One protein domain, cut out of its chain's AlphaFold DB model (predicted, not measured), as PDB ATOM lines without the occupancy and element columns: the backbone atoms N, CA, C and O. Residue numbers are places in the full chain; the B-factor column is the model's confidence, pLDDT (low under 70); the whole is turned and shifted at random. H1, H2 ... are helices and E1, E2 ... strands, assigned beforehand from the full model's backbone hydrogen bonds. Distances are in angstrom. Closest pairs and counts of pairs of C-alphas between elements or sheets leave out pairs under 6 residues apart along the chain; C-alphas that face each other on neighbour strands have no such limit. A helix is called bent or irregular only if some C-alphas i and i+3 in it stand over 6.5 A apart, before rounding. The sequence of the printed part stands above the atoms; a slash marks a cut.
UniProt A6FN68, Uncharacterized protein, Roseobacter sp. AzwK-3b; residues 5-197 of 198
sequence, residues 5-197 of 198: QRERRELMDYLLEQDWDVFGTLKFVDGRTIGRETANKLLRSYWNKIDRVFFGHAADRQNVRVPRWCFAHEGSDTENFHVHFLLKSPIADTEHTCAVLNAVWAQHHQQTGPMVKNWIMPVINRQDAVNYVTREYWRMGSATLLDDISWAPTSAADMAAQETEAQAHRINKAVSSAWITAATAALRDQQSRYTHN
ATOM      1  N   GLN A   5      19.788  24.822  22.359       94.56
ATOM      2  CA  GLN A   5      19.932  23.877  21.254       94.56
ATOM      3  C   GLN A   5      18.968  22.705  21.394       94.56
ATOM      4  O   GLN A   5      18.333  22.332  20.406       94.56
ATOM      5  N   ARG A   6      18.859  22.121  22.593       95.62
ATOM      6  CA  ARG A   6      17.869  21.082  22.883       95.62
ATOM      7  C   ARG A   6      16.454  21.637  22.797       95.62
ATOM      8  O   ARG A   6      15.665  21.084  22.049       95.62
ATOM      9  N   GLU A   7      16.167  22.759  23.454       96.00
ATOM     10  CA  GLU A   7      14.826  23.365  23.434       96.00
ATOM     11  C   GLU A   7      14.381  23.744  22.014       96.00
ATOM     12  O   GLU A   7      13.261  23.453  21.604       96.00
ATOM     13  N   ARG A   8      15.275  24.345  21.215       96.62
ATOM     14  CA  ARG A   8      14.987  24.648  19.810       96.62
ATOM     15  C   ARG A   8      14.730  23.374  19.012       96.62
ATOM     16  O   ARG A   8      13.863  23.386  18.148       96.62
ATOM     17  N   ARG A   9      15.483  22.302  19.262       96.75
ATOM     18  CA  ARG A   9      15.286  21.016  18.582       96.75
ATOM     19  C   ARG A   9      13.930  20.414  18.933       96.75
ATOM     20  O   ARG A   9      13.195  20.090  18.018       96.75
ATOM     21  N   GLU A  10      13.572  20.378  20.213       97.06
ATOM     22  CA  GLU A  10      12.261  19.910  20.685       97.06
ATOM     23  C   GLU A  10      11.116  20.725  20.063       97.06
ATOM     24  O   GLU A  10      10.135  20.162  19.580       97.06
ATOM     25  N   LEU A  11      11.265  22.052  19.993       96.88
ATOM     26  CA  LEU A  11      10.313  22.923  19.304       96.88
ATOM     27  C   LEU A  11      10.231  22.613  17.803       96.88
ATOM     28  O   LEU A  11       9.139  22.578  17.241       96.88
ATOM     29  N   MET A  12      11.367  22.412  17.134       98.06
ATOM     30  CA  MET A  12      11.387  22.049  15.717       98.06
ATOM     31  C   MET A  12      10.717  20.695  15.478       98.06
ATOM     32  O   MET A  12       9.910  20.599  14.559       98.06
ATOM     33  N   ASP A  13      11.001  19.691  16.308       98.19
ATOM     34  CA  ASP A  13      10.399  18.359  16.228       98.19
ATOM     35  C   ASP A  13       8.870  18.463  16.360       98.19
ATOM     36  O   ASP A  13       8.148  18.016  15.471       98.19
ATOM     37  N   TYR A  14       8.380  19.193  17.370       96.75
ATOM     38  CA  TYR A  14       6.950  19.475  17.546       96.75
ATOM     39  C   TYR A  14       6.316  20.162  16.323       96.75
ATOM     40  O   TYR A  14       5.216  19.812  15.891       96.75
ATOM     41  N   LEU A  15       6.994  21.150  15.732       97.56
ATOM     42  CA  LEU A  15       6.481  21.837  14.545       97.56
ATOM     43  C   LEU A  15       6.490  20.932  13.304       97.56
ATOM     44  O   LEU A  15       5.626  21.096  12.444       97.56
ATOM     45  N   LEU A  16       7.434  19.996  13.188       98.12
ATOM     46  CA  LEU A  16       7.553  19.083  12.044       98.12
ATOM     47  C   LEU A  16       6.500  17.973  12.040       98.12
ATOM     48  O   LEU A  16       6.158  17.480  10.962       98.12
ATOM     49  N   GLU A  17       5.936  17.638  13.203       96.69
ATOM     50  CA  GLU A  17       4.780  16.740  13.329       96.69
ATOM     51  C   GLU A  17       3.520  17.288  12.642       96.69
ATOM     52  O   GLU A  17       2.580  16.545  12.362       96.69
ATOM     53  N   GLN A  18       3.487  18.589  12.356       94.62
ATOM     54  CA  GLN A  18       2.347  19.268  11.756       94.62
ATOM     55  C   GLN A  18       2.524  19.449  10.242       94.62
ATOM     56  O   GLN A  18       3.627  19.546   9.702       94.62
ATOM     57  N   ASP A  19       1.404  19.548   9.539       94.00
ATOM     58  CA  ASP A  19       1.289  19.678   8.089       94.00
ATOM     59  C   ASP A  19       1.186  21.138   7.620       94.00
ATOM     60  O   ASP A  19       0.290  21.497   6.867       94.00
ATOM     61  N   TRP A  20       2.115  21.997   8.056       97.38
ATOM     62  CA  TRP A  20       2.159  23.395   7.600       97.38
ATOM     63  C   TRP A  20       2.301  23.486   6.079       97.38
ATOM     64  O   TRP A  20       3.212  22.880   5.505       97.38
ATOM     65  N   ASP A  21       1.443  24.291   5.458       97.81
ATOM     66  CA  ASP A  21       1.387  24.506   4.012       97.81
ATOM     67  C   ASP A  21       1.597  25.977   3.619       97.81
ATOM     68  O   ASP A  21       1.863  26.260   2.452       97.81
ATOM     69  N   VAL A  22       1.590  26.908   4.581       98.31
ATOM     70  CA  VAL A  22       1.949  28.318   4.388       98.31
ATOM     71  C   VAL A  22       3.102  28.722   5.305       98.31
ATOM     72  O   VAL A  22       3.074  28.501   6.517       98.31
ATOM     73  N   PHE A  23       4.104  29.381   4.722       97.69
ATOM     74  CA  PHE A  23       5.156  30.101   5.437       97.69
ATOM     75  C   PHE A  23       5.027  31.593   5.153       97.69
ATOM     76  O   PHE A  23       4.797  32.006   4.014       97.69
ATOM     77  N   GLY A  24       5.208  32.416   6.184       95.94
ATOM     78  CA  GLY A  24       5.029  33.850   6.061       95.94
ATOM     79  C   GLY A  24       6.048  34.704   6.791       95.94
ATOM     80  O   GLY A  24       6.585  34.322   7.825       95.94
ATOM     81  N   THR A  25       6.267  35.900   6.252       95.38
ATOM     82  CA  THR A  25       6.996  37.005   6.873       95.38
ATOM     83  C   THR A  25       6.137  38.262   6.819       95.38
ATOM     84  O   THR A  25       5.847  38.775   5.734       95.38
ATOM     85  N   LEU A  26       5.773  38.780   7.989       95.56
ATOM     86  CA  LEU A  26       5.101  40.061   8.168       95.56
ATOM     87  C   LEU A  26       6.149  41.110   8.532       95.56
ATOM     88  O   LEU A  26       6.683  41.114   9.643       95.56
ATOM     89  N   LYS A  27       6.453  41.996   7.581       93.94
ATOM     90  CA  LYS A  27       7.361  43.125   7.809       93.94
ATOM     91  C   LYS A  27       6.567  44.393   8.052       93.94
ATOM     92  O   LYS A  27       5.508  44.588   7.457       93.94
ATOM     93  N   PHE A  28       7.107  45.282   8.871       94.00
ATOM     94  CA  PHE A  28       6.635  46.660   8.967       94.00
ATOM     95  C   PHE A  28       7.326  47.532   7.908       94.00
ATOM     96  O   PHE A  28       8.343  47.139   7.331       94.00
ATOM     97  N   VAL A  29       6.758  48.704   7.608       90.62
ATOM     98  CA  VAL A  29       7.368  49.685   6.687       90.62
ATOM     99  C   VAL A  29       8.782  50.020   7.144       90.62
ATOM    100  O   VAL A  29       9.707  49.977   6.325       90.62
ATOM    101  N   ASP A  30       8.906  50.276   8.446       87.56
ATOM    102  CA  ASP A  30      10.152  50.442   9.171       87.56
ATOM    103  C   ASP A  30      10.083  49.644  10.483       87.56
ATOM    104  O   ASP A  30       9.434  50.042  11.451       87.56
ATOM    105  N   GLY A  31      10.725  48.474  10.478       83.25
ATOM    106  CA  GLY A  31      10.818  47.601  11.647       83.25
ATOM    107  C   GLY A  31      11.696  48.164  12.764       83.25
ATOM    108  O   GLY A  31      11.575  47.684  13.883       83.25
ATOM    109  N   ARG A  32      12.528  49.182  12.480       84.12
ATOM    110  CA  ARG A  32      13.455  49.799  13.444       84.12
ATOM    111  C   ARG A  32      12.824  50.862  14.320       84.12
ATOM    112  O   ARG A  32      13.267  51.082  15.440       84.12
ATOM    113  N   THR A  33      11.787  51.525  13.819       86.00
ATOM    114  CA  THR A  33      11.129  52.623  14.540       86.00
ATOM    115  C   THR A  33       9.782  52.231  15.132       86.00
ATOM    116  O   THR A  33       9.260  52.942  15.995       86.00
ATOM    117  N   ILE A  34       9.201  51.101  14.718       87.88
ATOM    118  CA  ILE A  34       7.955  50.628  15.313       87.88
ATOM    119  C   ILE A  34       8.202  50.063  16.718       87.88
ATOM    120  O   ILE A  34       8.881  49.060  16.910       87.88
ATOM    121  N   GLY A  35       7.598  50.693  17.726       85.50
ATOM    122  CA  GLY A  35       7.640  50.179  19.093       85.50
ATOM    123  C   GLY A  35       6.932  48.823  19.217       85.50
ATOM    124  O   GLY A  35       5.866  48.616  18.632       85.50
ATOM    125  N   ARG A  36       7.488  47.922  20.037       83.94
ATOM    126  CA  ARG A  36       6.981  46.552  20.245       83.94
ATOM    127  C   ARG A  36       5.502  46.498  20.636       83.94
ATOM    128  O   ARG A  36       4.764  45.656  20.133       83.94
ATOM    129  N   GLU A  37       5.036  47.417  21.482       88.62
ATOM    130  CA  GLU A  37       3.617  47.490  21.860       88.62
ATOM    131  C   GLU A  37       2.704  47.791  20.666       88.62
ATOM    132  O   GLU A  37       1.656  47.163  20.503       88.62
ATOM    133  N   THR A  38       3.100  48.745  19.822       91.69
ATOM    134  CA  THR A  38       2.366  49.106  18.605       91.69
ATOM    135  C   THR A  38       2.378  47.948  17.616       91.69
ATOM    136  O   THR A  38       1.327  47.588  17.087       91.69
ATOM    137  N   ALA A  39       3.537  47.314  17.423       92.88
ATOM    138  CA  ALA A  39       3.675  46.153  16.556       92.88
ATOM    139  C   ALA A  39       2.764  44.998  17.006       92.88
ATOM    140  O   ALA A  39       1.995  44.474  16.201       92.88
ATOM    141  N   ASN A  40       2.753  44.672  18.303       92.44
ATOM    142  CA  ASN A  40       1.889  43.632  18.867       92.44
ATOM    143  C   ASN A  40       0.398  43.955  18.699       92.44
ATOM    144  O   ASN A  40      -0.387  43.075  18.341       92.44
ATOM    145  N   LYS A  41      -0.015  45.213  18.907       95.56
ATOM    146  CA  LYS A  41      -1.406  45.643  18.666       95.56
ATOM    147  C   LYS A  41      -1.806  45.462  17.199       95.56
ATOM    148  O   LYS A  41      -2.890  44.942  16.933       95.56
ATOM    149  N   LEU A  42      -0.935  45.838  16.259       97.00
ATOM    150  CA  LEU A  42      -1.179  45.663  14.824       97.00
ATOM    151  C   LEU A  42      -1.232  44.185  14.426       97.00
ATOM    152  O   LEU A  42      -2.133  43.797  13.691       97.00
ATOM    153  N   LEU A  43      -0.336  43.346  14.949       97.56
ATOM    154  CA  LEU A  43      -0.339  41.904  14.688       97.56
ATOM    155  C   LEU A  43      -1.614  41.237  15.213       97.56
ATOM    156  O   LEU A  43      -2.266  40.501  14.476       97.56
ATOM    157  N   ARG A  44      -2.021  41.535  16.454       97.69
ATOM    158  CA  ARG A  44      -3.291  41.043  17.018       97.69
ATOM    159  C   ARG A  44      -4.483  41.486  16.172       97.69
ATOM    160  O   ARG A  44      -5.355  40.679  15.866       97.69
ATOM    161  N   SER A  45      -4.519  42.758  15.779       98.12
ATOM    162  CA  SER A  45      -5.568  43.309  14.915       98.12
ATOM    163  C   SER A  45      -5.613  42.613  13.550       98.12
ATOM    164  O   SER A  45      -6.691  42.217  13.099       98.12
ATOM    165  N   TYR A  46      -4.455  42.402  12.921       98.38
ATOM    166  CA  TYR A  46      -4.329  41.699  11.648       98.38
ATOM    167  C   TYR A  46      -4.860  40.273  11.750       98.38
ATOM    168  O   TYR A  46      -5.737  39.887  10.981       98.38
ATOM    169  N   TRP A  47      -4.403  39.509  12.735       98.44
ATOM    170  CA  TRP A  47      -4.821  38.123  12.883       98.44
ATOM    171  C   TRP A  47      -6.305  37.982  13.230       98.44
ATOM    172  O   TRP A  47      -6.997  37.175  12.618       98.44
ATOM    173  N   ASN A  48      -6.839  38.852  14.090       97.88
ATOM    174  CA  ASN A  48      -8.280  38.917  14.344       97.88
ATOM    175  C   ASN A  48      -9.080  39.273  13.080       97.88
ATOM    176  O   ASN A  48     -10.225  38.846  12.915       97.88
ATOM    177  N   LYS A  49      -8.516  40.093  12.183       98.19
ATOM    178  CA  LYS A  49      -9.124  40.383  10.881       98.19
ATOM    179  C   LYS A  49      -9.097  39.140   9.995       98.19
ATOM    180  O   LYS A  49     -10.143  38.813   9.449       98.19
ATOM    181  N   ILE A  50      -7.962  38.450   9.890       98.44
ATOM    182  CA  ILE A  50      -7.810  37.205   9.126       98.44
ATOM    183  C   ILE A  50      -8.809  36.142   9.592       98.44
ATOM    184  O   ILE A  50      -9.557  35.616   8.767       98.44
ATOM    185  N   ASP A  51      -8.917  35.912  10.900       98.31
ATOM    186  CA  ASP A  51      -9.852  34.937  11.468       98.31
ATOM    187  C   ASP A  51     -11.303  35.247  11.047       98.31
ATOM    188  O   ASP A  51     -12.040  34.362  10.614       98.31
ATOM    189  N   ARG A  52     -11.707  36.526  11.043       97.75
ATOM    190  CA  ARG A  52     -13.041  36.943  10.570       97.75
ATOM    191  C   ARG A  52     -13.215  36.882   9.057       97.75
ATOM    192  O   ARG A  52     -14.330  36.642   8.595       97.75
ATOM    193  N   VAL A  53     -12.161  37.127   8.280       97.81
ATOM    194  CA  VAL A  53     -12.210  37.006   6.814       97.81
ATOM    195  C   VAL A  53     -12.551  35.567   6.437       97.81
ATOM    196  O   VAL A  53     -13.509  35.345   5.696       97.81
ATOM    197  N   PHE A  54     -11.857  34.594   7.025       97.94
ATOM    198  CA  PHE A  54     -12.074  33.187   6.704       97.94
ATOM    199  C   PHE A  54     -13.299  32.592   7.410       97.94
ATOM    200  O   PHE A  54     -14.101  31.911   6.774       97.94
ATOM    201  N   PHE A  55     -13.546  32.902   8.682       97.50
ATOM    202  CA  PHE A  55     -14.553  32.177   9.474       97.50
ATOM    203  C   PHE A  55     -15.760  33.018   9.903       97.50
ATOM    204  O   PHE A  55     -16.730  32.497  10.451       97.50
ATOM    205  N   GLY A  56     -15.765  34.324   9.618       96.00
ATOM    206  CA  GLY A  56     -16.892  35.199   9.939       96.00
ATOM    207  C   GLY A  56     -17.258  35.135  11.424       96.00
ATOM    208  O   GLY A  56     -16.403  35.292  12.289       96.00
ATOM    209  N   HIS A  57     -18.534  34.883  11.729       94.25
ATOM    210  CA  HIS A  57     -19.003  34.777  13.112       94.25
ATOM    211  C   HIS A  57     -18.477  33.551  13.865       94.25
ATOM    212  O   HIS A  57     -18.492  33.584  15.093       94.25
ATOM    213  N   ALA A  58     -18.010  32.498  13.185       94.25
ATOM    214  CA  ALA A  58     -17.417  31.350  13.870       94.25
ATOM    215  C   ALA A  58     -16.118  31.741  14.598       94.25
ATOM    216  O   ALA A  58     -15.855  31.220  15.681       94.25
ATOM    217  N   ALA A  59     -15.387  32.745  14.097       95.06
ATOM    218  CA  ALA A  59     -14.215  33.289  14.781       95.06
ATOM    219  C   ALA A  59     -14.537  33.873  16.159       95.06
ATOM    220  O   ALA A  59     -13.814  33.627  17.119       95.06
ATOM    221  N   ASP A  60     -15.647  34.604  16.276       90.25
ATOM    222  CA  ASP A  60     -16.029  35.253  17.532       90.25
ATOM    223  C   ASP A  60     -16.879  34.331  18.432       90.25
ATOM    224  O   ASP A  60     -16.726  34.342  19.650       90.25
ATOM    225  N   ARG A  61     -17.792  33.533  17.854       91.75
ATOM    226  CA  ARG A  61     -18.798  32.752  18.609       91.75
ATOM    227  C   ARG A  61     -18.370  31.330  18.943       91.75
ATOM    228  O   ARG A  61     -18.850  30.774  19.923       91.75
ATOM    229  N   GLN A  62     -17.531  30.736  18.103       90.94
ATOM    230  CA  GLN A  62     -17.060  29.353  18.240       90.94
ATOM    231  C   GLN A  62     -15.543  29.299  18.452       90.94
ATOM    232  O   GLN A  62     -14.980  28.221  18.597       90.94
ATOM    233  N   ASN A  63     -14.888  30.466  18.492       91.75
ATOM    234  CA  ASN A  63     -13.445  30.614  18.644       91.75
ATOM    235  C   ASN A  63     -12.638  29.853  17.572       91.75
ATOM    236  O   ASN A  63     -11.520  29.411  17.829       91.75
ATOM    237  N   VAL A  64     -13.205  29.709  16.369       94.94
ATOM    238  CA  VAL A  64     -12.543  29.083  15.216       94.94
ATOM    239  C   VAL A  64     -11.578  30.089  14.599       94.94
ATOM    240  O   VAL A  64     -11.989  31.110  14.054       94.94
ATOM    241  N   ARG A  65     -10.278  29.815  14.682       97.75
ATOM    242  CA  ARG A  65      -9.219  30.698  14.162       97.75
ATOM    243  C   ARG A  65      -8.277  29.946  13.245       97.75
ATOM    244  O   ARG A  65      -8.204  28.721  13.311       97.75
ATOM    245  N   VAL A  66      -7.555  30.668  12.395       98.00
ATOM    246  CA  VAL A  66      -6.662  30.035  11.419       98.00
ATOM    247  C   VAL A  66      -5.480  29.426  12.175       98.00
ATOM    248  O   VAL A  66      -4.791  30.189  12.866       98.00
ATOM    249  N   PRO A  67      -5.230  28.102  12.075       98.25
ATOM    250  CA  PRO A  67      -4.107  27.468  12.745       98.25
ATOM    251  C   PRO A  67      -2.781  28.080  12.307       98.25
ATOM    252  O   PRO A  67      -2.467  28.099  11.116       98.25
ATOM    253  N   ARG A  68      -2.005  28.590  13.261       98.50
ATOM    254  CA  ARG A  68      -0.739  29.276  13.013       98.50
ATOM    255  C   ARG A  68       0.177  29.280  14.230       98.50
ATOM    256  O   ARG A  68      -0.292  29.356  15.363       98.50
ATOM    257  N   TRP A  69       1.478  29.331  13.979       98.50
ATOM    258  CA  TRP A  69       2.486  29.707  14.972       98.50
ATOM    259  C   TRP A  69       3.245  30.933  14.499       98.50
ATOM    260  O   TRP A  69       3.681  30.978  13.349       98.50
ATOM    261  N   CYS A  70       3.404  31.920  15.378       98.38
ATOM    262  CA  CYS A  70       4.069  33.182  15.077       98.38
ATOM    263  C   CYS A  70       5.337  33.359  15.917       98.38
ATOM    264  O   CYS A  70       5.333  33.130  17.124       98.38
ATOM    265  N   PHE A  71       6.397  33.829  15.264       97.56
ATOM    266  CA  PHE A  71       7.737  33.967  15.813       97.56
ATOM    267  C   PHE A  71       8.268  35.379  15.555       97.56
ATOM    268  O   PHE A  71       8.419  35.789  14.403       97.56
ATOM    269  N   ALA A  72       8.553  36.132  16.613       95.50
ATOM    270  CA  ALA A  72       9.219  37.424  16.545       95.50
ATOM    271  C   ALA A  72      10.693  37.265  16.179       95.50
ATOM    272  O   ALA A  72      11.413  36.454  16.768       95.50
ATOM    273  N   HIS A  73      11.129  38.069  15.216       94.00
ATOM    274  CA  HIS A  73      12.513  38.209  14.794       94.00
ATOM    275  C   HIS A  73      12.905  39.684  14.851       94.00
ATOM    276  O   HIS A  73      12.124  40.551  14.466       94.00
ATOM    277  N   GLU A  74      14.122  39.970  15.309       87.81
ATOM    278  CA  GLU A  74      14.635  41.345  15.464       87.81
ATOM    279  C   GLU A  74      15.819  41.642  14.524       87.81
ATOM    280  O   GLU A  74      16.420  42.713  14.572       87.81
ATOM    281  N   GLY A  75      16.179  40.697  13.648       77.00
ATOM    282  CA  GLY A  75      17.327  40.833  12.750       77.00
ATOM    283  C   GLY A  75      18.675  40.807  13.484       77.00
ATOM    284  O   GLY A  75      18.749  40.707  14.710       77.00
ATOM    285  N   SER A  76      19.778  40.875  12.735       70.06
ATOM    286  CA  SER A  76      21.132  40.763  13.303       70.06
ATOM    287  C   SER A  76      21.516  41.923  14.226       70.06
ATOM    288  O   SER A  76      22.388  41.748  15.070       70.06
ATOM    289  N   ASP A  77      20.876  43.083  14.072       73.38
ATOM    290  CA  ASP A  77      21.131  44.310  14.834       73.38
ATOM    291  C   ASP A  77      20.164  44.520  16.009       73.38
ATOM    292  O   ASP A  77      20.287  45.523  16.697       73.38
ATOM    293  N   THR A  78      19.237  43.587  16.275       73.31
ATOM    294  CA  THR A  78      18.168  43.677  17.306       73.31
ATOM    295  C   THR A  78      17.154  44.801  17.099       73.31
ATOM    296  O   THR A  78      16.238  44.963  17.899       73.31
ATOM    297  N   GLU A  79      17.280  45.572  16.023       76.44
ATOM    298  CA  GLU A  79      16.426  46.730  15.799       76.44
ATOM    299  C   GLU A  79      15.299  46.411  14.826       76.44
ATOM    300  O   GLU A  79      14.273  47.068  14.852       76.44
ATOM    301  N   ASN A  80      15.422  45.405  13.965       85.06
ATOM    302  CA  ASN A  80      14.453  45.187  12.896       85.06
ATOM    303  C   ASN A  80      13.355  44.191  13.289       85.06
ATOM    304  O   ASN A  80      13.418  43.016  12.916       85.06
ATOM    305  N   PHE A  81      12.327  44.659  13.998       90.50
ATOM    306  CA  PHE A  81      11.206  43.809  14.399       90.50
ATOM    307  C   PHE A  81      10.347  43.372  13.199       90.50
ATOM    308  O   PHE A  81       9.833  44.187  12.429       90.50
ATOM    309  N   HIS A  82      10.154  42.064  13.057       93.75
ATOM    310  CA  HIS A  82       9.256  41.429  12.095       93.75
ATOM    311  C   HIS A  82       8.791  40.072  12.627       93.75
ATOM    312  O   HIS A  82       9.337  39.546  13.595       93.75
ATOM    313  N   VAL A  83       7.758  39.501  12.008       95.62
ATOM    314  CA  VAL A  83       7.221  38.199  12.420       95.62
ATOM    315  C   VAL A  83       7.340  37.200  11.292       95.62
ATOM    316  O   VAL A  83       6.910  37.472  10.174       95.62
ATOM    317  N   HIS A  84       7.865  36.026  11.612       97.19
ATOM    318  CA  HIS A  84       7.732  34.840  10.788       97.19
ATOM    319  C   HIS A  84       6.599  33.958  11.298       97.19
ATOM    320  O   HIS A  84       6.341  33.912  12.498       97.19
ATOM    321  N   PHE A  85       5.912  33.249  10.409       98.50
ATOM    322  CA  PHE A  85       4.859  32.330  10.823       98.50
ATOM    323  C   PHE A  85       4.774  31.080   9.953       98.50
ATOM    324  O   PHE A  85       5.142  31.092   8.778       98.50
ATOM    325  N   LEU A  86       4.251  30.019  10.560       98.62
ATOM    326  CA  LEU A  86       3.740  28.827   9.892       98.62
ATOM    327  C   LEU A  86       2.221  28.829  10.035       98.62
ATOM    328  O   LEU A  86       1.714  29.238  11.081       98.62
ATOM    329  N   LEU A  87       1.503  28.413   9.000       98.44
ATOM    330  CA  LEU A  87       0.043  28.442   8.964       98.44
ATOM    331  C   LEU A  87      -0.493  27.240   8.178       98.44
ATOM    332  O   LEU A  87       0.195  26.744   7.285       98.44
ATOM    333  N   LYS A  88      -1.684  26.760   8.557       98.31
ATOM    334  CA  LYS A  88      -2.467  25.790   7.776       98.31
ATOM    335  C   LYS A  88      -3.529  26.540   6.978       98.31
ATOM    336  O   LYS A  88      -4.260  27.343   7.570       98.31
ATOM    337  N   SER A  89      -3.612  26.317   5.669       97.69
ATOM    338  CA  SER A  89      -4.554  27.038   4.812       97.69
ATOM    339  C   SER A  89      -5.995  26.809   5.278       97.69
ATOM    340  O   SER A  89      -6.414  25.666   5.452       97.69
ATOM    341  N   PRO A  90      -6.784  27.879   5.479       96.75
ATOM    342  CA  PRO A  90      -8.177  27.780   5.910       96.75
ATOM    343  C   PRO A  90      -9.153  27.457   4.765       96.75
ATOM    344  O   PRO A  90     -10.360  27.418   5.003       96.75
ATOM    345  N   ILE A  91      -8.638  27.293   3.542       96.75
ATOM    346  CA  ILE A  91      -9.342  26.905   2.312       96.75
ATOM    347  C   ILE A  91      -8.442  25.974   1.492       96.75
ATOM    348  O   ILE A  91      -7.222  26.007   1.666       96.75
ATOM    349  N   ALA A  92      -9.022  25.201   0.571       95.12
ATOM    350  CA  ALA A  92      -8.271  24.232  -0.231       95.12
ATOM    351  C   ALA A  92      -7.192  24.868  -1.134       95.12
ATOM    352  O   ALA A  92      -6.175  24.243  -1.427       95.12
ATOM    353  N   ASP A  93      -7.397  26.112  -1.576       96.25
ATOM    354  CA  ASP A  93      -6.439  26.843  -2.409       96.25
ATOM    355  C   ASP A  93      -5.404  27.601  -1.549       96.25
ATOM    356  O   ASP A  93      -5.624  28.729  -1.081       96.25
ATOM    357  N   THR A  94      -4.244  26.972  -1.338       97.25
ATOM    358  CA  THR A  94      -3.108  27.535  -0.587       97.25
ATOM    359  C   THR A  94      -2.527  28.792  -1.242       97.25
ATOM    360  O   THR A  94      -2.157  29.739  -0.539       97.25
ATOM    361  N   GLU A  95      -2.453  28.867  -2.577       96.19
ATOM    362  CA  GLU A  95      -1.947  30.071  -3.255       96.19
ATOM    363  C   GLU A  95      -2.904  31.245  -3.058       96.19
ATOM    364  O   GLU A  95      -2.470  32.362  -2.750       96.19
ATOM    365  N   HIS A  96      -4.210  30.992  -3.166       96.44
ATOM    366  CA  HIS A  96      -5.221  32.001  -2.888       96.44
ATOM    367  C   HIS A  96      -5.185  32.441  -1.422       96.44
ATOM    368  O   HIS A  96      -5.231  33.641  -1.147       96.44
ATOM    369  N   THR A  97      -4.994  31.509  -0.484       97.94
ATOM    370  CA  THR A  97      -4.748  31.831   0.931       97.94
ATOM    371  C   THR A  97      -3.577  32.804   1.076       97.94
ATOM    372  O   THR A  97      -3.722  33.858   1.699       97.94
ATOM    373  N   CYS A  98      -2.431  32.504   0.461       97.69
ATOM    374  CA  CYS A  98      -1.246  33.363   0.510       97.69
ATOM    375  C   CYS A  98      -1.514  34.753  -0.087       97.69
ATOM    376  O   CYS A  98      -1.097  35.767   0.482       97.69
ATOM    377  N   ALA A  99      -2.236  34.822  -1.208       96.38
ATOM    378  CA  ALA A  99      -2.612  36.082  -1.841       96.38
ATOM    379  C   ALA A  99      -3.516  36.932  -0.930       96.38
ATOM    380  O   ALA A  99      -3.252  38.122  -0.739       96.38
ATOM    381  N   VAL A 100      -4.529  36.325  -0.302       97.69
ATOM    382  CA  VAL A 100      -5.416  36.999   0.659       97.69
ATOM    383  C   VAL A 100      -4.621  37.518   1.857       97.69
ATOM    384  O   VAL A 100      -4.753  38.689   2.213       97.69
ATOM    385  N   LEU A 101      -3.757  36.692   2.453       97.94
ATOM    386  CA  LEU A 101      -2.934  37.081   3.603       97.94
ATOM    387  C   LEU A 101      -2.025  38.277   3.280       97.94
ATOM    388  O   LEU A 101      -2.000  39.244   4.051       97.94
ATOM    389  N   ASN A 102      -1.329  38.241   2.134       96.44
ATOM    390  CA  ASN A 102      -0.476  39.338   1.660       96.44
ATOM    391  C   ASN A 102      -1.281  40.617   1.433       96.44
ATOM    392  O   ASN A 102      -0.872  41.700   1.863       96.44
ATOM    393  N   ALA A 103      -2.426  40.499   0.759       96.19
ATOM    394  CA  ALA A 103      -3.253  41.640   0.417       96.19
ATOM    395  C   ALA A 103      -3.869  42.299   1.651       96.19
ATOM    396  O   ALA A 103      -3.855  43.527   1.750       96.19
ATOM    397  N   VAL A 104      -4.383  41.509   2.601       97.38
ATOM    398  CA  VAL A 104      -4.940  42.045   3.848       97.38
ATOM    399  C   VAL A 104      -3.851  42.727   4.664       97.38
ATOM    400  O   VAL A 104      -4.104  43.811   5.178       97.38
ATOM    401  N   TRP A 105      -2.647  42.148   4.763       97.19
ATOM    402  CA  TRP A 105      -1.558  42.771   5.520       97.19
ATOM    403  C   TRP A 105      -1.129  44.094   4.891       97.19
ATOM    404  O   TRP A 105      -1.082  45.100   5.587       97.19
ATOM    405  N   ALA A 106      -0.902  44.135   3.575       95.19
ATOM    406  CA  ALA A 106      -0.475  45.353   2.885       95.19
ATOM    407  C   ALA A 106      -1.484  46.513   3.002       95.19
ATOM    408  O   ALA A 106      -1.091  47.675   2.943       95.19
ATOM    409  N   GLN A 107      -2.772  46.207   3.178       94.62
ATOM    410  CA  GLN A 107      -3.844  47.192   3.357       94.62
ATOM    411  C   GLN A 107      -4.182  47.464   4.831       94.62
ATOM    412  O   GLN A 107      -5.024  48.314   5.113       94.62
ATOM    413  N   HIS A 108      -3.586  46.729   5.775       96.12
ATOM    414  CA  HIS A 108      -4.047  46.720   7.161       96.12
ATOM    415  C   HIS A 108      -3.802  48.055   7.864       96.12
ATOM    416  O   HIS A 108      -4.662  48.538   8.599       96.12
ATOM    417  N   HIS A 109      -2.619  48.640   7.661       95.75
ATOM    418  CA  HIS A 109      -2.223  49.883   8.307       95.75
ATOM    419  C   HIS A 109      -1.088  50.574   7.537       95.75
ATOM    420  O   HIS A 109      -0.290  49.938   6.864       95.75
ATOM    421  N   GLN A 110      -0.919  51.885   7.704       92.75
ATOM    422  CA  GLN A 110       0.194  52.612   7.069       92.75
ATOM    423  C   GLN A 110       1.593  52.153   7.527       92.75
ATOM    424  O   GLN A 110       2.583  52.435   6.862       92.75
ATOM    425  N   GLN A 111       1.690  51.460   8.668       93.19
ATOM    426  CA  GLN A 111       2.951  50.913   9.185       93.19
ATOM    427  C   GLN A 111       3.203  49.461   8.761       93.19
ATOM    428  O   GLN A 111       4.306  48.965   8.979       93.19
ATOM    429  N   THR A 112       2.228  48.760   8.177       93.81
ATOM    430  CA  THR A 112       2.443  47.398   7.670       93.81
ATOM    431  C   THR A 112       3.151  47.445   6.325       93.81
ATOM    432  O   THR A 112       2.882  48.307   5.491       93.81
ATOM    433  N   GLY A 113       4.096  46.533   6.116       90.38
ATOM    434  CA  GLY A 113       4.909  46.492   4.910       90.38
ATOM    435  C   GLY A 113       4.060  46.317   3.644       90.38
ATOM    436  O   GLY A 113       3.066  45.585   3.660       90.38
ATOM    437  N   PRO A 114       4.444  46.949   2.520       90.06
ATOM    438  CA  PRO A 114       3.791  46.725   1.236       90.06
ATOM    439  C   PRO A 114       4.048  45.294   0.753       90.06
ATOM    440  O   PRO A 114       5.031  44.672   1.155       90.06
ATOM    441  N   MET A 115       3.217  44.788  -0.165       86.56
ATOM    442  CA  MET A 115       3.309  43.400  -0.655       86.56
ATOM    443  C   MET A 115       4.710  42.979  -1.091       86.56
ATOM    444  O   MET A 115       5.150  41.893  -0.755       86.56
ATOM    445  N   VAL A 116       5.441  43.867  -1.769       83.12
ATOM    446  CA  VAL A 116       6.808  43.603  -2.246       83.12
ATOM    447  C   VAL A 116       7.815  43.322  -1.122       83.12
ATOM    448  O   VAL A 116       8.879  42.770  -1.386       83.12
ATOM    449  N   LYS A 117       7.513  43.726   0.120       82.44
ATOM    450  CA  LYS A 117       8.345  43.469   1.304       82.44
ATOM    451  C   LYS A 117       7.878  42.254   2.108       82.44
ATOM    452  O   LYS A 117       8.697  41.685   2.833       82.44
ATOM    453  N   ASN A 118       6.599  41.895   2.029       81.06
ATOM    454  CA  ASN A 118       6.062  40.735   2.741       81.06
ATOM    455  C   ASN A 118       6.377  39.479   1.960       81.06
ATOM    456  O   ASN A 118       6.483  39.522   0.743       81.06
ATOM    457  N   TRP A 119       6.525  38.370   2.663       87.94
ATOM    458  CA  TRP A 119       6.882  37.111   2.032       87.94
ATOM    459  C   TRP A 119       5.978  36.031   2.598       87.94
ATOM    460  O   TRP A 119       6.354  35.376   3.563       87.94
ATOM    461  N   ILE A 120       4.760  35.914   2.067       95.56
ATOM    462  CA  ILE A 120       3.794  34.876   2.454       95.56
ATOM    463  C   ILE A 120       3.552  33.992   1.242       95.56
ATOM    464  O   ILE A 120       3.038  34.482   0.239       95.56
ATOM    465  N   MET A 121       3.948  32.725   1.334       95.31
ATOM    466  CA  MET A 121       3.960  31.783   0.218       95.31
ATOM    467  C   MET A 121       3.658  30.349   0.671       95.31
ATOM    468  O   MET A 121       3.824  30.039   1.858       95.31
ATOM    469  N   PRO A 122       3.283  29.456  -0.264       97.12
ATOM    470  CA  PRO A 122       3.214  28.033   0.024       97.12
ATOM    471  C   PRO A 122       4.554  27.495   0.543       97.12
ATOM    472  O   PRO A 122       5.622  27.894   0.068       97.12
ATOM    473  N   VAL A 123       4.509  26.579   1.506       95.88
ATOM    474  CA  VAL A 123       5.696  25.871   2.002       95.88
ATOM    475  C   VAL A 123       6.249  24.985   0.887       95.88
ATOM    476  O   VAL A 123       5.579  24.066   0.428       95.88
ATOM    477  N   ILE A 124       7.497  25.235   0.483       91.88
ATOM    478  CA  ILE A 124       8.231  24.375  -0.463       91.88
ATOM    479  C   ILE A 124       8.913  23.228   0.287       91.88
ATOM    480  O   ILE A 124       8.783  22.065  -0.081       91.88
ATOM    481  N   ASN A 125       9.631  23.560   1.363       94.38
ATOM    482  CA  ASN A 125      10.310  22.603   2.225       94.38
ATOM    483  C   ASN A 125       9.958  22.900   3.688       94.38
ATOM    484  O   ASN A 125      10.265  23.973   4.216       94.38
ATOM    485  N   ARG A 126       9.302  21.940   4.350       95.69
ATOM    486  CA  ARG A 126       8.846  22.090   5.738       95.69
ATOM    487  C   ARG A 126      10.008  22.191   6.723       95.69
ATOM    488  O   ARG A 126       9.933  22.983   7.658       95.69
ATOM    489  N   GLN A 127      11.082  21.435   6.497       96.94
ATOM    490  CA  GLN A 127      12.275  21.473   7.339       96.94
ATOM    491  C   GLN A 127      12.923  22.855   7.307       96.94
ATOM    492  O   GLN A 127      13.258  23.394   8.364       96.94
ATOM    493  N   ASP A 128      13.043  23.443   6.119       95.88
ATOM    494  CA  ASP A 128      13.614  24.777   5.954       95.88
ATOM    495  C   ASP A 128      12.715  25.843   6.576       95.88
ATOM    496  O   ASP A 128      13.210  26.691   7.316       95.88
ATOM    497  N   ALA A 129      11.397  25.766   6.365       96.81
ATOM    498  CA  ALA A 129      10.442  26.696   6.963       96.81
ATOM    499  C   ALA A 129      10.484  26.651   8.503       96.81
ATOM    500  O   ALA A 129      10.622  27.694   9.146       96.81
ATOM    501  N   VAL A 130      10.445  25.454   9.102       98.12
ATOM    502  CA  VAL A 130      10.539  25.257  10.560       98.12
ATOM    503  C   VAL A 130      11.888  25.734  11.104       98.12
ATOM    504  O   VAL A 130      11.949  26.440  12.116       98.12
ATOM    505  N   ASN A 131      12.985  25.403  10.420       96.94
ATOM    506  CA  ASN A 131      14.316  25.881  10.786       96.94
ATOM    507  C   ASN A 131      14.392  27.417  10.740       96.94
ATOM    508  O   ASN A 131      14.993  28.032  11.624       96.94
ATOM    509  N   TYR A 132      13.757  28.033   9.740       95.81
ATOM    510  CA  TYR A 132      13.769  29.476   9.547       95.81
ATOM    511  C   TYR A 132      12.955  30.206  10.618       95.81
ATOM    512  O   TYR A 132      13.480  31.124  11.244       95.81
ATOM    513  N   VAL A 133      11.710  29.794  10.894       97.00
ATOM    514  CA  VAL A 133      10.877  30.483  11.901       97.00
ATOM    515  C   VAL A 133      11.477  30.405  13.308       97.00
ATOM    516  O   VAL A 133      11.389  31.367  14.064       97.00
ATOM    517  N   THR A 134      12.177  29.315  13.633       96.88
ATOM    518  CA  THR A 134      12.827  29.098  14.940       96.88
ATOM    519  C   THR A 134      14.250  29.661  15.024       96.88
ATOM    520  O   THR A 134      14.968  29.413  15.997       96.88
ATOM    521  N   ARG A 135      14.720  30.389  14.002       94.19
ATOM    522  CA  ARG A 135      16.119  30.833  13.905       94.19
ATOM    523  C   ARG A 135      16.549  31.757  15.043       94.19
ATOM    524  O   ARG A 135      17.716  31.732  15.401       94.19
ATOM    525  N   GLU A 136      15.645  32.539  15.620       93.75
ATOM    526  CA  GLU A 136      15.959  33.516  16.676       93.75
ATOM    527  C   GLU A 136      15.951  32.929  18.096       93.75
ATOM    528  O   GLU A 136      16.298  33.612  19.061       93.75
ATOM    529  N   TYR A 137      15.633  31.636  18.241       94.81
ATOM    530  CA  TYR A 137      15.535  30.974  19.544       94.81
ATOM    531  C   TYR A 137      16.856  30.998  20.333       94.81
ATOM    532  O   TYR A 137      16.841  31.131  21.551       94.81
ATOM    533  N   TRP A 138      18.018  30.929  19.669       92.31
ATOM    534  CA  TRP A 138      19.320  30.973  20.360       92.31
ATOM    535  C   TRP A 138      19.538  32.270  21.154       92.31
ATOM    536  O   TRP A 138      20.273  32.268  22.140       92.31
ATOM    537  N   ARG A 139      18.916  33.371  20.712       90.81
ATOM    538  CA  ARG A 139      19.050  34.705  21.305       90.81
ATOM    539  C   ARG A 139      17.864  35.051  22.192       90.81
ATOM    540  O   ARG A 139      18.055  35.537  23.301       90.81
ATOM    541  N   MET A 140      16.650  34.827  21.695       92.12
ATOM    542  CA  MET A 140      15.415  35.227  22.374       92.12
ATOM    543  C   MET A 140      14.853  34.133  23.292       92.12
ATOM    544  O   MET A 140      13.953  34.407  24.084       92.12
ATOM    545  N   GLY A 141      15.347  32.895  23.191       93.50
ATOM    546  CA  GLY A 141      14.725  31.737  23.830       93.50
ATOM    547  C   GLY A 141      13.257  31.616  23.424       93.50
ATOM    548  O   GLY A 141      12.880  31.971  22.307       93.50
ATOM    549  N   SER A 142      12.409  31.210  24.365       93.06
ATOM    550  CA  SER A 142      10.959  31.142  24.166       93.06
ATOM    551  C   SER A 142      10.298  32.495  23.883       93.06
ATOM    552  O   SER A 142       9.200  32.511  23.340       93.06
ATOM    553  N   ALA A 143      10.951  33.636  24.147       92.31
ATOM    554  CA  ALA A 143      10.371  34.958  23.883       92.31
ATOM    555  C   ALA A 143      10.233  35.292  22.384       92.31
ATOM    556  O   ALA A 143       9.605  36.297  22.042       92.31
ATOM    557  N   THR A 144      10.819  34.481  21.491       94.94
ATOM    558  CA  THR A 144      10.507  34.541  20.054       94.94
ATOM    559  C   THR A 144       9.074  34.079  19.785       94.94
ATOM    560  O   THR A 144       8.438  34.604  18.881       94.94
ATOM    561  N   LEU A 145       8.525  33.154  20.575       96.00
ATOM    562  CA  LEU A 145       7.174  32.640  20.384       96.00
ATOM    563  C   LEU A 145       6.135  33.684  20.799       96.00
ATOM    564  O   LEU A 145       6.147  34.195  21.917       96.00
ATOM    565  N   LEU A 146       5.224  34.007  19.885       96.06
ATOM    566  CA  LEU A 146       4.141  34.957  20.124       96.06
ATOM    567  C   LEU A 146       2.847  34.188  20.414       96.06
ATOM    568  O   LEU A 146       1.990  34.020  19.541       96.06
ATOM    569  N   ASP A 147       2.737  33.670  21.640       94.69
ATOM    570  CA  ASP A 147       1.622  32.820  22.098       94.69
ATOM    571  C   ASP A 147       0.255  33.501  21.961       94.69
ATOM    572  O   ASP A 147      -0.755  32.870  21.666       94.69
ATOM    573  N   ASP A 148       0.224  34.820  22.139       94.62
ATOM    574  CA  ASP A 148      -0.973  35.660  22.105       94.62
ATOM    575  C   ASP A 148      -1.625  35.773  20.721       94.62
ATOM    576  O   ASP A 148      -2.806  36.125  20.616       94.62
ATOM    577  N   ILE A 149      -0.859  35.503  19.666       96.69
ATOM    578  CA  ILE A 149      -1.319  35.524  18.276       96.69
ATOM    579  C   ILE A 149      -1.151  34.177  17.571       96.69
ATOM    580  O   ILE A 149      -1.579  34.058  16.422       96.69
ATOM    581  N   SER A 150      -0.587  33.174  18.244       97.75
ATOM    582  CA  SER A 150      -0.538  31.792  17.770       97.75
ATOM    583  C   SER A 150      -1.847  31.064  18.091       97.75
ATOM    584  O   SER A 150      -2.588  31.427  19.006       97.75
ATOM    585  N   TRP A 151      -2.176  30.051  17.297       97.50
ATOM    586  CA  TRP A 151      -3.391  29.265  17.456       97.50
ATOM    587  C   TRP A 151      -3.203  27.864  16.877       97.50
ATOM    588  O   TRP A 151      -2.997  27.712  15.684       97.50
ATOM    589  N   ALA A 152      -3.313  26.832  17.702       93.94
ATOM    590  CA  ALA A 152      -3.308  25.428  17.282       93.94
ATOM    591  C   ALA A 152      -4.680  24.707  17.331       93.94
ATOM    592  O   ALA A 152      -4.851  23.768  16.558       93.94
ATOM    593  N   PRO A 153      -5.662  25.089  18.183       95.38
ATOM    594  CA  PRO A 153      -6.842  24.251  18.432       95.38
ATOM    595  C   PRO A 153      -7.781  23.943  17.257       95.38
ATOM    596  O   PRO A 153      -8.510  22.959  17.339       95.38
ATOM    597  N   THR A 154      -7.832  24.765  16.204       95.94
ATOM    598  CA  THR A 154      -8.777  24.526  15.096       95.94
ATOM    599  C   THR A 154      -8.333  23.321  14.267       95.94
ATOM    600  O   THR A 154      -7.227  23.314  13.725       95.94
ATOM    601  N   SER A 155      -9.200  22.315  14.131       93.94
ATOM    602  CA  SER A 155      -8.898  21.115  13.346       93.94
ATOM    603  C   SER A 155      -9.101  21.329  11.839       93.94
ATOM    604  O   SER A 155      -9.793  22.254  11.408       93.94
ATOM    605  N   ALA A 156      -8.545  20.436  11.014       92.38
ATOM    606  CA  ALA A 156      -8.802  20.436   9.571       92.38
ATOM    607  C   ALA A 156     -10.295  20.244   9.242       92.38
ATOM    608  O   ALA A 156     -10.804  20.869   8.314       92.38
ATOM    609  N   ALA A 157     -11.011  19.436  10.034       93.50
ATOM    610  CA  ALA A 157     -12.450  19.240   9.875       93.50
ATOM    611  C   ALA A 157     -13.236  20.528  10.172       93.50
ATOM    612  O   ALA A 157     -14.155  20.867   9.427       93.50
ATOM    613  N   ASP A 158     -12.840  21.274  11.210       93.50
ATOM    614  CA  ASP A 158     -13.467  22.557  11.538       93.50
ATOM    615  C   ASP A 158     -13.235  23.590  10.435       93.50
ATOM    616  O   ASP A 158     -14.160  24.323  10.099       93.50
ATOM    617  N   MET A 159     -12.032  23.639   9.844       94.56
ATOM    618  CA  MET A 159     -11.752  24.522   8.705       94.56
ATOM    619  C   MET A 159     -12.583  24.139   7.478       94.56
ATOM    620  O   MET A 159     -13.251  25.001   6.909       94.56
ATOM    621  N   ALA A 160     -12.614  22.851   7.120       93.38
ATOM    622  CA  ALA A 160     -13.381  22.349   5.979       93.38
ATOM    623  C   ALA A 160     -14.887  22.623   6.122       93.38
ATOM    624  O   ALA A 160     -15.554  22.975   5.152       93.38
ATOM    625  N   ALA A 161     -15.432  22.552   7.342       93.69
ATOM    626  CA  ALA A 161     -16.832  22.889   7.610       93.69
ATOM    627  C   ALA A 161     -17.180  24.366   7.326       93.69
ATOM    628  O   ALA A 161     -18.358  24.705   7.203       93.69
ATOM    629  N   GLN A 162     -16.183  25.254   7.232       94.06
ATOM    630  CA  GLN A 162     -16.380  26.672   6.913       94.06
ATOM    631  C   GLN A 162     -16.276  26.976   5.413       94.06
ATOM    632  O   GLN A 162     -16.666  28.080   5.008       94.06
ATOM    633  N   GLU A 163     -15.800  26.026   4.600       92.56
ATOM    634  CA  GLU A 163     -15.584  26.187   3.159       92.56
ATOM    635  C   GLU A 163     -16.912  26.228   2.397       92.56
ATOM    636  O   GLU A 163     -17.463  25.238   1.927       92.56
ATOM    637  N   THR A 164     -17.480  27.430   2.354       95.00
ATOM    638  CA  THR A 164     -18.842  27.720   1.899       95.00
ATOM    639  C   THR A 164     -18.851  28.957   1.005       95.00
ATOM    640  O   THR A 164     -17.951  29.799   1.071       95.00
ATOM    641  N   GLU A 165     -19.922  29.162   0.235       95.44
ATOM    642  CA  GLU A 165     -20.103  30.395  -0.552       95.44
ATOM    643  C   GLU A 165     -20.035  31.662   0.315       95.44
ATOM    644  O   GLU A 165     -19.516  32.699  -0.105       95.44
ATOM    645  N   ALA A 166     -20.497  31.579   1.567       95.69
ATOM    646  CA  ALA A 166     -20.409  32.679   2.516       95.69
ATOM    647  C   ALA A 166     -18.953  33.026   2.872       95.69
ATOM    648  O   ALA A 166     -18.645  34.202   3.074       95.69
ATOM    649  N   GLN A 167     -18.056  32.037   2.957       96.31
ATOM    650  CA  GLN A 167     -16.621  32.274   3.137       96.31
ATOM    651  C   GLN A 167     -16.016  32.936   1.901       96.31
ATOM    652  O   GLN A 167     -15.374  33.979   2.040       96.31
ATOM    653  N   ALA A 168     -16.295  32.414   0.705       94.94
ATOM    654  CA  ALA A 168     -15.832  33.019  -0.543       94.94
ATOM    655  C   ALA A 168     -16.293  34.485  -0.671       94.94
ATOM    656  O   ALA A 168     -15.503  35.373  -0.996       94.94
ATOM    657  N   HIS A 169     -17.550  34.780  -0.322       95.25
ATOM    658  CA  HIS A 169     -18.073  36.146  -0.318       95.25
ATOM    659  C   HIS A 169     -17.336  37.061   0.673       95.25
ATOM    660  O   HIS A 169     -17.030  38.208   0.344       95.25
ATOM    661  N   ARG A 170     -17.012  36.575   1.880       96.25
ATOM    662  CA  ARG A 170     -16.237  37.353   2.865       96.25
ATOM    663  C   ARG A 170     -14.826  37.654   2.374       96.25
ATOM    664  O   ARG A 170     -14.388  38.793   2.529       96.25
ATOM    665  N   ILE A 171     -14.150  36.676   1.774       96.25
ATOM    666  CA  ILE A 171     -12.817  36.849   1.184       96.25
ATOM    667  C   ILE A 171     -12.864  37.937   0.101       96.25
ATOM    668  O   ILE A 171     -12.156  38.939   0.209       96.25
ATOM    669  N   ASN A 172     -13.790  37.815  -0.854       93.56
ATOM    670  CA  ASN A 172     -13.967  38.776  -1.949       93.56
ATOM    671  C   ASN A 172     -14.371  40.184  -1.475       93.56
ATOM    672  O   ASN A 172     -14.059  41.182  -2.122       93.56
ATOM    673  N   LYS A 173     -15.069  40.289  -0.337       94.38
ATOM    674  CA  LYS A 173     -15.406  41.577   0.284       94.38
ATOM    675  C   LYS A 173     -14.221  42.193   1.028       94.38
ATOM    676  O   LYS A 173     -14.115  43.414   1.105       94.38
ATOM    677  N   ALA A 174     -13.371  41.368   1.634       94.56
ATOM    678  CA  ALA A 174     -12.226  41.830   2.409       94.56
ATOM    679  C   ALA A 174     -11.084  42.330   1.522       94.56
ATOM    680  O   ALA A 174     -10.358  43.236   1.927       94.56
ATOM    681  N   VAL A 175     -10.943  41.745   0.333       91.94
ATOM    682  CA  VAL A 175      -9.906  42.083  -0.636       91.94
ATOM    683  C   VAL A 175     -10.535  42.119  -2.024       91.94
ATOM    684  O   VAL A 175     -11.067  41.115  -2.488       91.94
ATOM    685  N   SER A 176     -10.471  43.269  -2.701       89.44
ATOM    686  CA  SER A 176     -11.014  43.377  -4.058       89.44
ATOM    687  C   SER A 176     -10.255  42.476  -5.042       89.44
ATOM    688  O   SER A 176      -9.083  42.150  -4.840       89.44
ATOM    689  N   SER A 177     -10.892  42.129  -6.160       89.94
ATOM    690  CA  SER A 177     -10.275  41.311  -7.216       89.94
ATOM    691  C   SER A 177      -8.976  41.909  -7.774       89.94
ATOM    692  O   SER A 177      -8.052  41.168  -8.112       89.94
ATOM    693  N   ALA A 178      -8.868  43.241  -7.826       91.62
ATOM    694  CA  ALA A 178      -7.646  43.931  -8.234       91.62
ATOM    695  C   ALA A 178      -6.498  43.691  -7.239       91.62
ATOM    696  O   ALA A 178      -5.373  43.402  -7.645       91.62
ATOM    697  N   TRP A 179      -6.791  43.750  -5.937       92.06
ATOM    698  CA  TRP A 179      -5.815  43.482  -4.882       92.06
ATOM    699  C   TRP A 179      -5.395  42.010  -4.840       92.06
ATOM    700  O   TRP A 179      -4.211  41.735  -4.669       92.06
ATOM    701  N   ILE A 180      -6.329  41.077  -5.054       92.81
ATOM    702  CA  ILE A 180      -6.008  39.649  -5.187       92.81
ATOM    703  C   ILE A 180      -5.101  39.415  -6.393       92.81
ATOM    704  O   ILE A 180      -4.053  38.803  -6.242       92.81
ATOM    705  N   THR A 181      -5.441  39.965  -7.563       93.25
ATOM    706  CA  THR A 181      -4.603  39.848  -8.769       93.25
ATOM    707  C   THR A 181      -3.186  40.371  -8.522       93.25
ATOM    708  O   THR A 181      -2.211  39.699  -8.860       93.25
ATOM    709  N   ALA A 182      -3.057  41.543  -7.889       91.88
ATOM    710  CA  ALA A 182      -1.759  42.116  -7.541       91.88
ATOM    711  C   ALA A 182      -0.979  41.236  -6.547       91.88
ATOM    712  O   ALA A 182       0.221  41.029  -6.726       91.88
ATOM    713  N   ALA A 183      -1.652  40.678  -5.535       92.62
ATOM    714  CA  ALA A 183      -1.031  39.791  -4.555       92.62
ATOM    715  C   ALA A 183      -0.588  38.460  -5.162       92.62
ATOM    716  O   ALA A 183       0.516  38.006  -4.878       92.62
ATOM    717  N   THR A 184      -1.394  37.862  -6.039       92.81
ATOM    718  CA  THR A 184      -1.022  36.653  -6.781       92.81
ATOM    719  C   THR A 184       0.174  36.915  -7.695       92.81
ATOM    720  O   THR A 184       1.081  36.089  -7.766       92.81
ATOM    721  N   ALA A 185       0.227  38.068  -8.369       91.50
ATOM    722  CA  ALA A 185       1.378  38.439  -9.190       91.50
ATOM    723  C   ALA A 185       2.653  38.619  -8.346       91.50
ATOM    724  O   ALA A 185       3.701  38.083  -8.704       91.50
ATOM    725  N   ALA A 186       2.556  39.311  -7.204       90.00
ATOM    726  CA  ALA A 186       3.675  39.482  -6.278       90.00
ATOM    727  C   ALA A 186       4.158  38.140  -5.700       90.00
ATOM    728  O   ALA A 186       5.362  37.905  -5.639       90.00
ATOM    729  N   LEU A 187       3.236  37.243  -5.334       90.81
ATOM    730  CA  LEU A 187       3.550  35.891  -4.869       90.81
ATOM    731  C   LEU A 187       4.335  35.099  -5.925       90.81
ATOM    732  O   LEU A 187       5.372  34.517  -5.613       90.81
ATOM    733  N   ARG A 188       3.881  35.112  -7.181       90.31
ATOM    734  CA  ARG A 188       4.550  34.393  -8.277       90.31
ATOM    735  C   ARG A 188       5.947  34.935  -8.566       90.31
ATOM    736  O   ARG A 188       6.869  34.160  -8.808       90.31
ATOM    737  N   ASP A 189       6.119  36.252  -8.502       88.12
ATOM    738  CA  ASP A 189       7.436  36.888  -8.610       88.12
ATOM    739  C   ASP A 189       8.356  36.519  -7.429       88.12
ATOM    740  O   ASP A 189       9.554  36.314  -7.601       88.12
ATOM    741  N   GLN A 190       7.816  36.350  -6.222       85.19
ATOM    742  CA  GLN A 190       8.595  35.864  -5.077       85.19
ATOM    743  C   GLN A 190       9.012  34.399  -5.238       85.19
ATOM    744  O   GLN A 190      10.177  34.066  -5.014       85.19
ATOM    745  N   GLN A 191       8.091  33.532  -5.666       85.44
ATOM    746  CA  GLN A 191       8.370  32.120  -5.939       85.44
ATOM    747  C   GLN A 191       9.443  31.959  -7.029       85.44
ATOM    748  O   GLN A 191      10.346  31.130  -6.892       85.44
ATOM    749  N   SER A 192       9.403  32.782  -8.085       83.94
ATOM    750  CA  SER A 192      10.430  32.752  -9.132       83.94
ATOM    751  C   SER A 192      11.803  33.140  -8.574       83.94
ATOM    752  O   SER A 192      12.769  32.411  -8.767       83.94
ATOM    753  N   ARG A 193      11.913  34.212  -7.783       80.50
ATOM    754  CA  ARG A 193      13.194  34.610  -7.168       80.50
ATOM    755  C   ARG A 193      13.744  33.566  -6.202       80.50
ATOM    756  O   ARG A 193      14.958  33.414  -6.114       80.50
ATOM    757  N   TYR A 194      12.872  32.872  -5.471       73.94
ATOM    758  CA  TYR A 194      13.285  31.819  -4.546       73.94
ATOM    759  C   TYR A 194      13.892  30.631  -5.292       73.94
ATOM    760  O   TYR A 194      15.012  30.244  -4.991       73.94
ATOM    761  N   THR A 195      13.198  30.132  -6.320       65.00
ATOM    762  CA  THR A 195      13.652  28.990  -7.136       65.00
ATOM    763  C   THR A 195      14.954  29.245  -7.897       65.00
ATOM    764  O   THR A 195      15.669  28.300  -8.199       65.00
ATOM    765  N   HIS A 196      15.286  30.504  -8.201       56.38
ATOM    766  CA  HIS A 196      16.554  30.858  -8.853       56.38
ATOM    767  C   HIS A 196      17.726  31.026  -7.868       56.38
ATOM    768  O   HIS A 196      18.874  31.059  -8.303       56.38
ATOM    769  N   ASN A 197      17.449  31.153  -6.565       51.28
ATOM    770  CA  ASN A 197      18.449  31.370  -5.513       51.28
ATOM    771  C   ASN A 197      18.640  30.158  -4.578       51.28
ATOM    772  O   ASN A 197      19.499  30.217  -3.697       51.28
TER     773      ASN A 197
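AT A GLANCE: This is residues 5 to 197 of the 198 residues of an uncharacterized protein of Roseobacter sp. AzwK-3b (UniProt A6FN68). A four-stranded sheet is the core, with H2 and H4 over one face and H5 over the other, where H1 packs on H5 as a further part. H9, the longest helix, crosses H4 and passes the edge strand E4, while H8 packs on one end of H2. The printed part has 193 residues, with nine named helices and four named strands in the order H1 E1 H2 H3 E2 E3 H4 E4 H5 H6 H7 H8 H9. The sheet's order is E2 E3 E1 E4, antiparallel throughout, and the class is mixed, helices and strands. The whole is compact, with a radius of gyration of the C-alphas of 15.9 A and spans of 45 by 37 by 32 A.

HOW THE PARTS SIT: In the sheet, E2, residues 68 to 73, and E3, residues 82 to 87, form a hairpin, with N 71 and O 84 within hydrogen-bond range at 2.8 A. E1, residues 22 to 27, is the next neighbour, with N 26 and O 83 at 2.8 A, and then E4, residues 119 to 122, with N 25 and O 119 at 2.7 A. H4, residues 94 to 108, is over E1 and E4 at a height of 9.1 A over the sheet. H2, residues 36 to 55, is on the same face, over E3 at 9.7 A, and touches H4 with residues 46 to 50 at a steep tilt of 47 degrees; the closest C-alphas, of Tyr 46 and His 108, are 6.7 A apart. E3, H4, E4 is a split strand-helix-strand unit, two strands running the same way with E1 between them, its crossover right-handed; E1, H2, H3, residues 57 to 61, and E2 form another, also right-handed, with E3 between. H3 and H2 touch only at the corner, at the C-alphas of Ala 59 and Arg 52, 5.7 A. H5, residues 126 to 133, is on the opposite face, over E3. On the same face as H5 is H6, residues 137 to 144, over none of the strands and irregular: C-alphas 139 and 142 are 9.3 A apart. H1, residues 5 to 16, touches H5 at the C-alphas of Met 12 and Val 130, 6.1 A. H9, residues 177 to 197, only grazes the sheet and touches H4 at the C-alphas of Ala 183 and Ala 99, 4.9 A. H8, residues 165 to 174, touches H2 at the C-alphas of Arg 170 and Val 53, 5.7 A; H7, residues 156 to 160, touches no helix. Every O i to N i+4 pair is within hydrogen-bond range in H1, H2, H3, H4, H5, H7, H8 and H9; H6 has 1 of 4, and 2 of 5 O i to N i+3 pairs.

IN THESE COORDINATES: H1 begins at C-alpha 5, (19.932, 23.877, 21.254), and H9 ends at C-alpha 197, (18.449, 31.370, -5.513). From first to last C-alpha H9 measures 30.4 A, H2 28.0 A, H4 20.7 A and E3 16.2 A.

THE WHOLE: The C-alphas farthest apart, of Arg 6 and Ala 178, are 46.3 A apart. The printed part has no cut, and the link from H6 to H7, 11 residues, is long. The mean pLDDT of the printed part is 93.0; residues 195 to 197 are under 70.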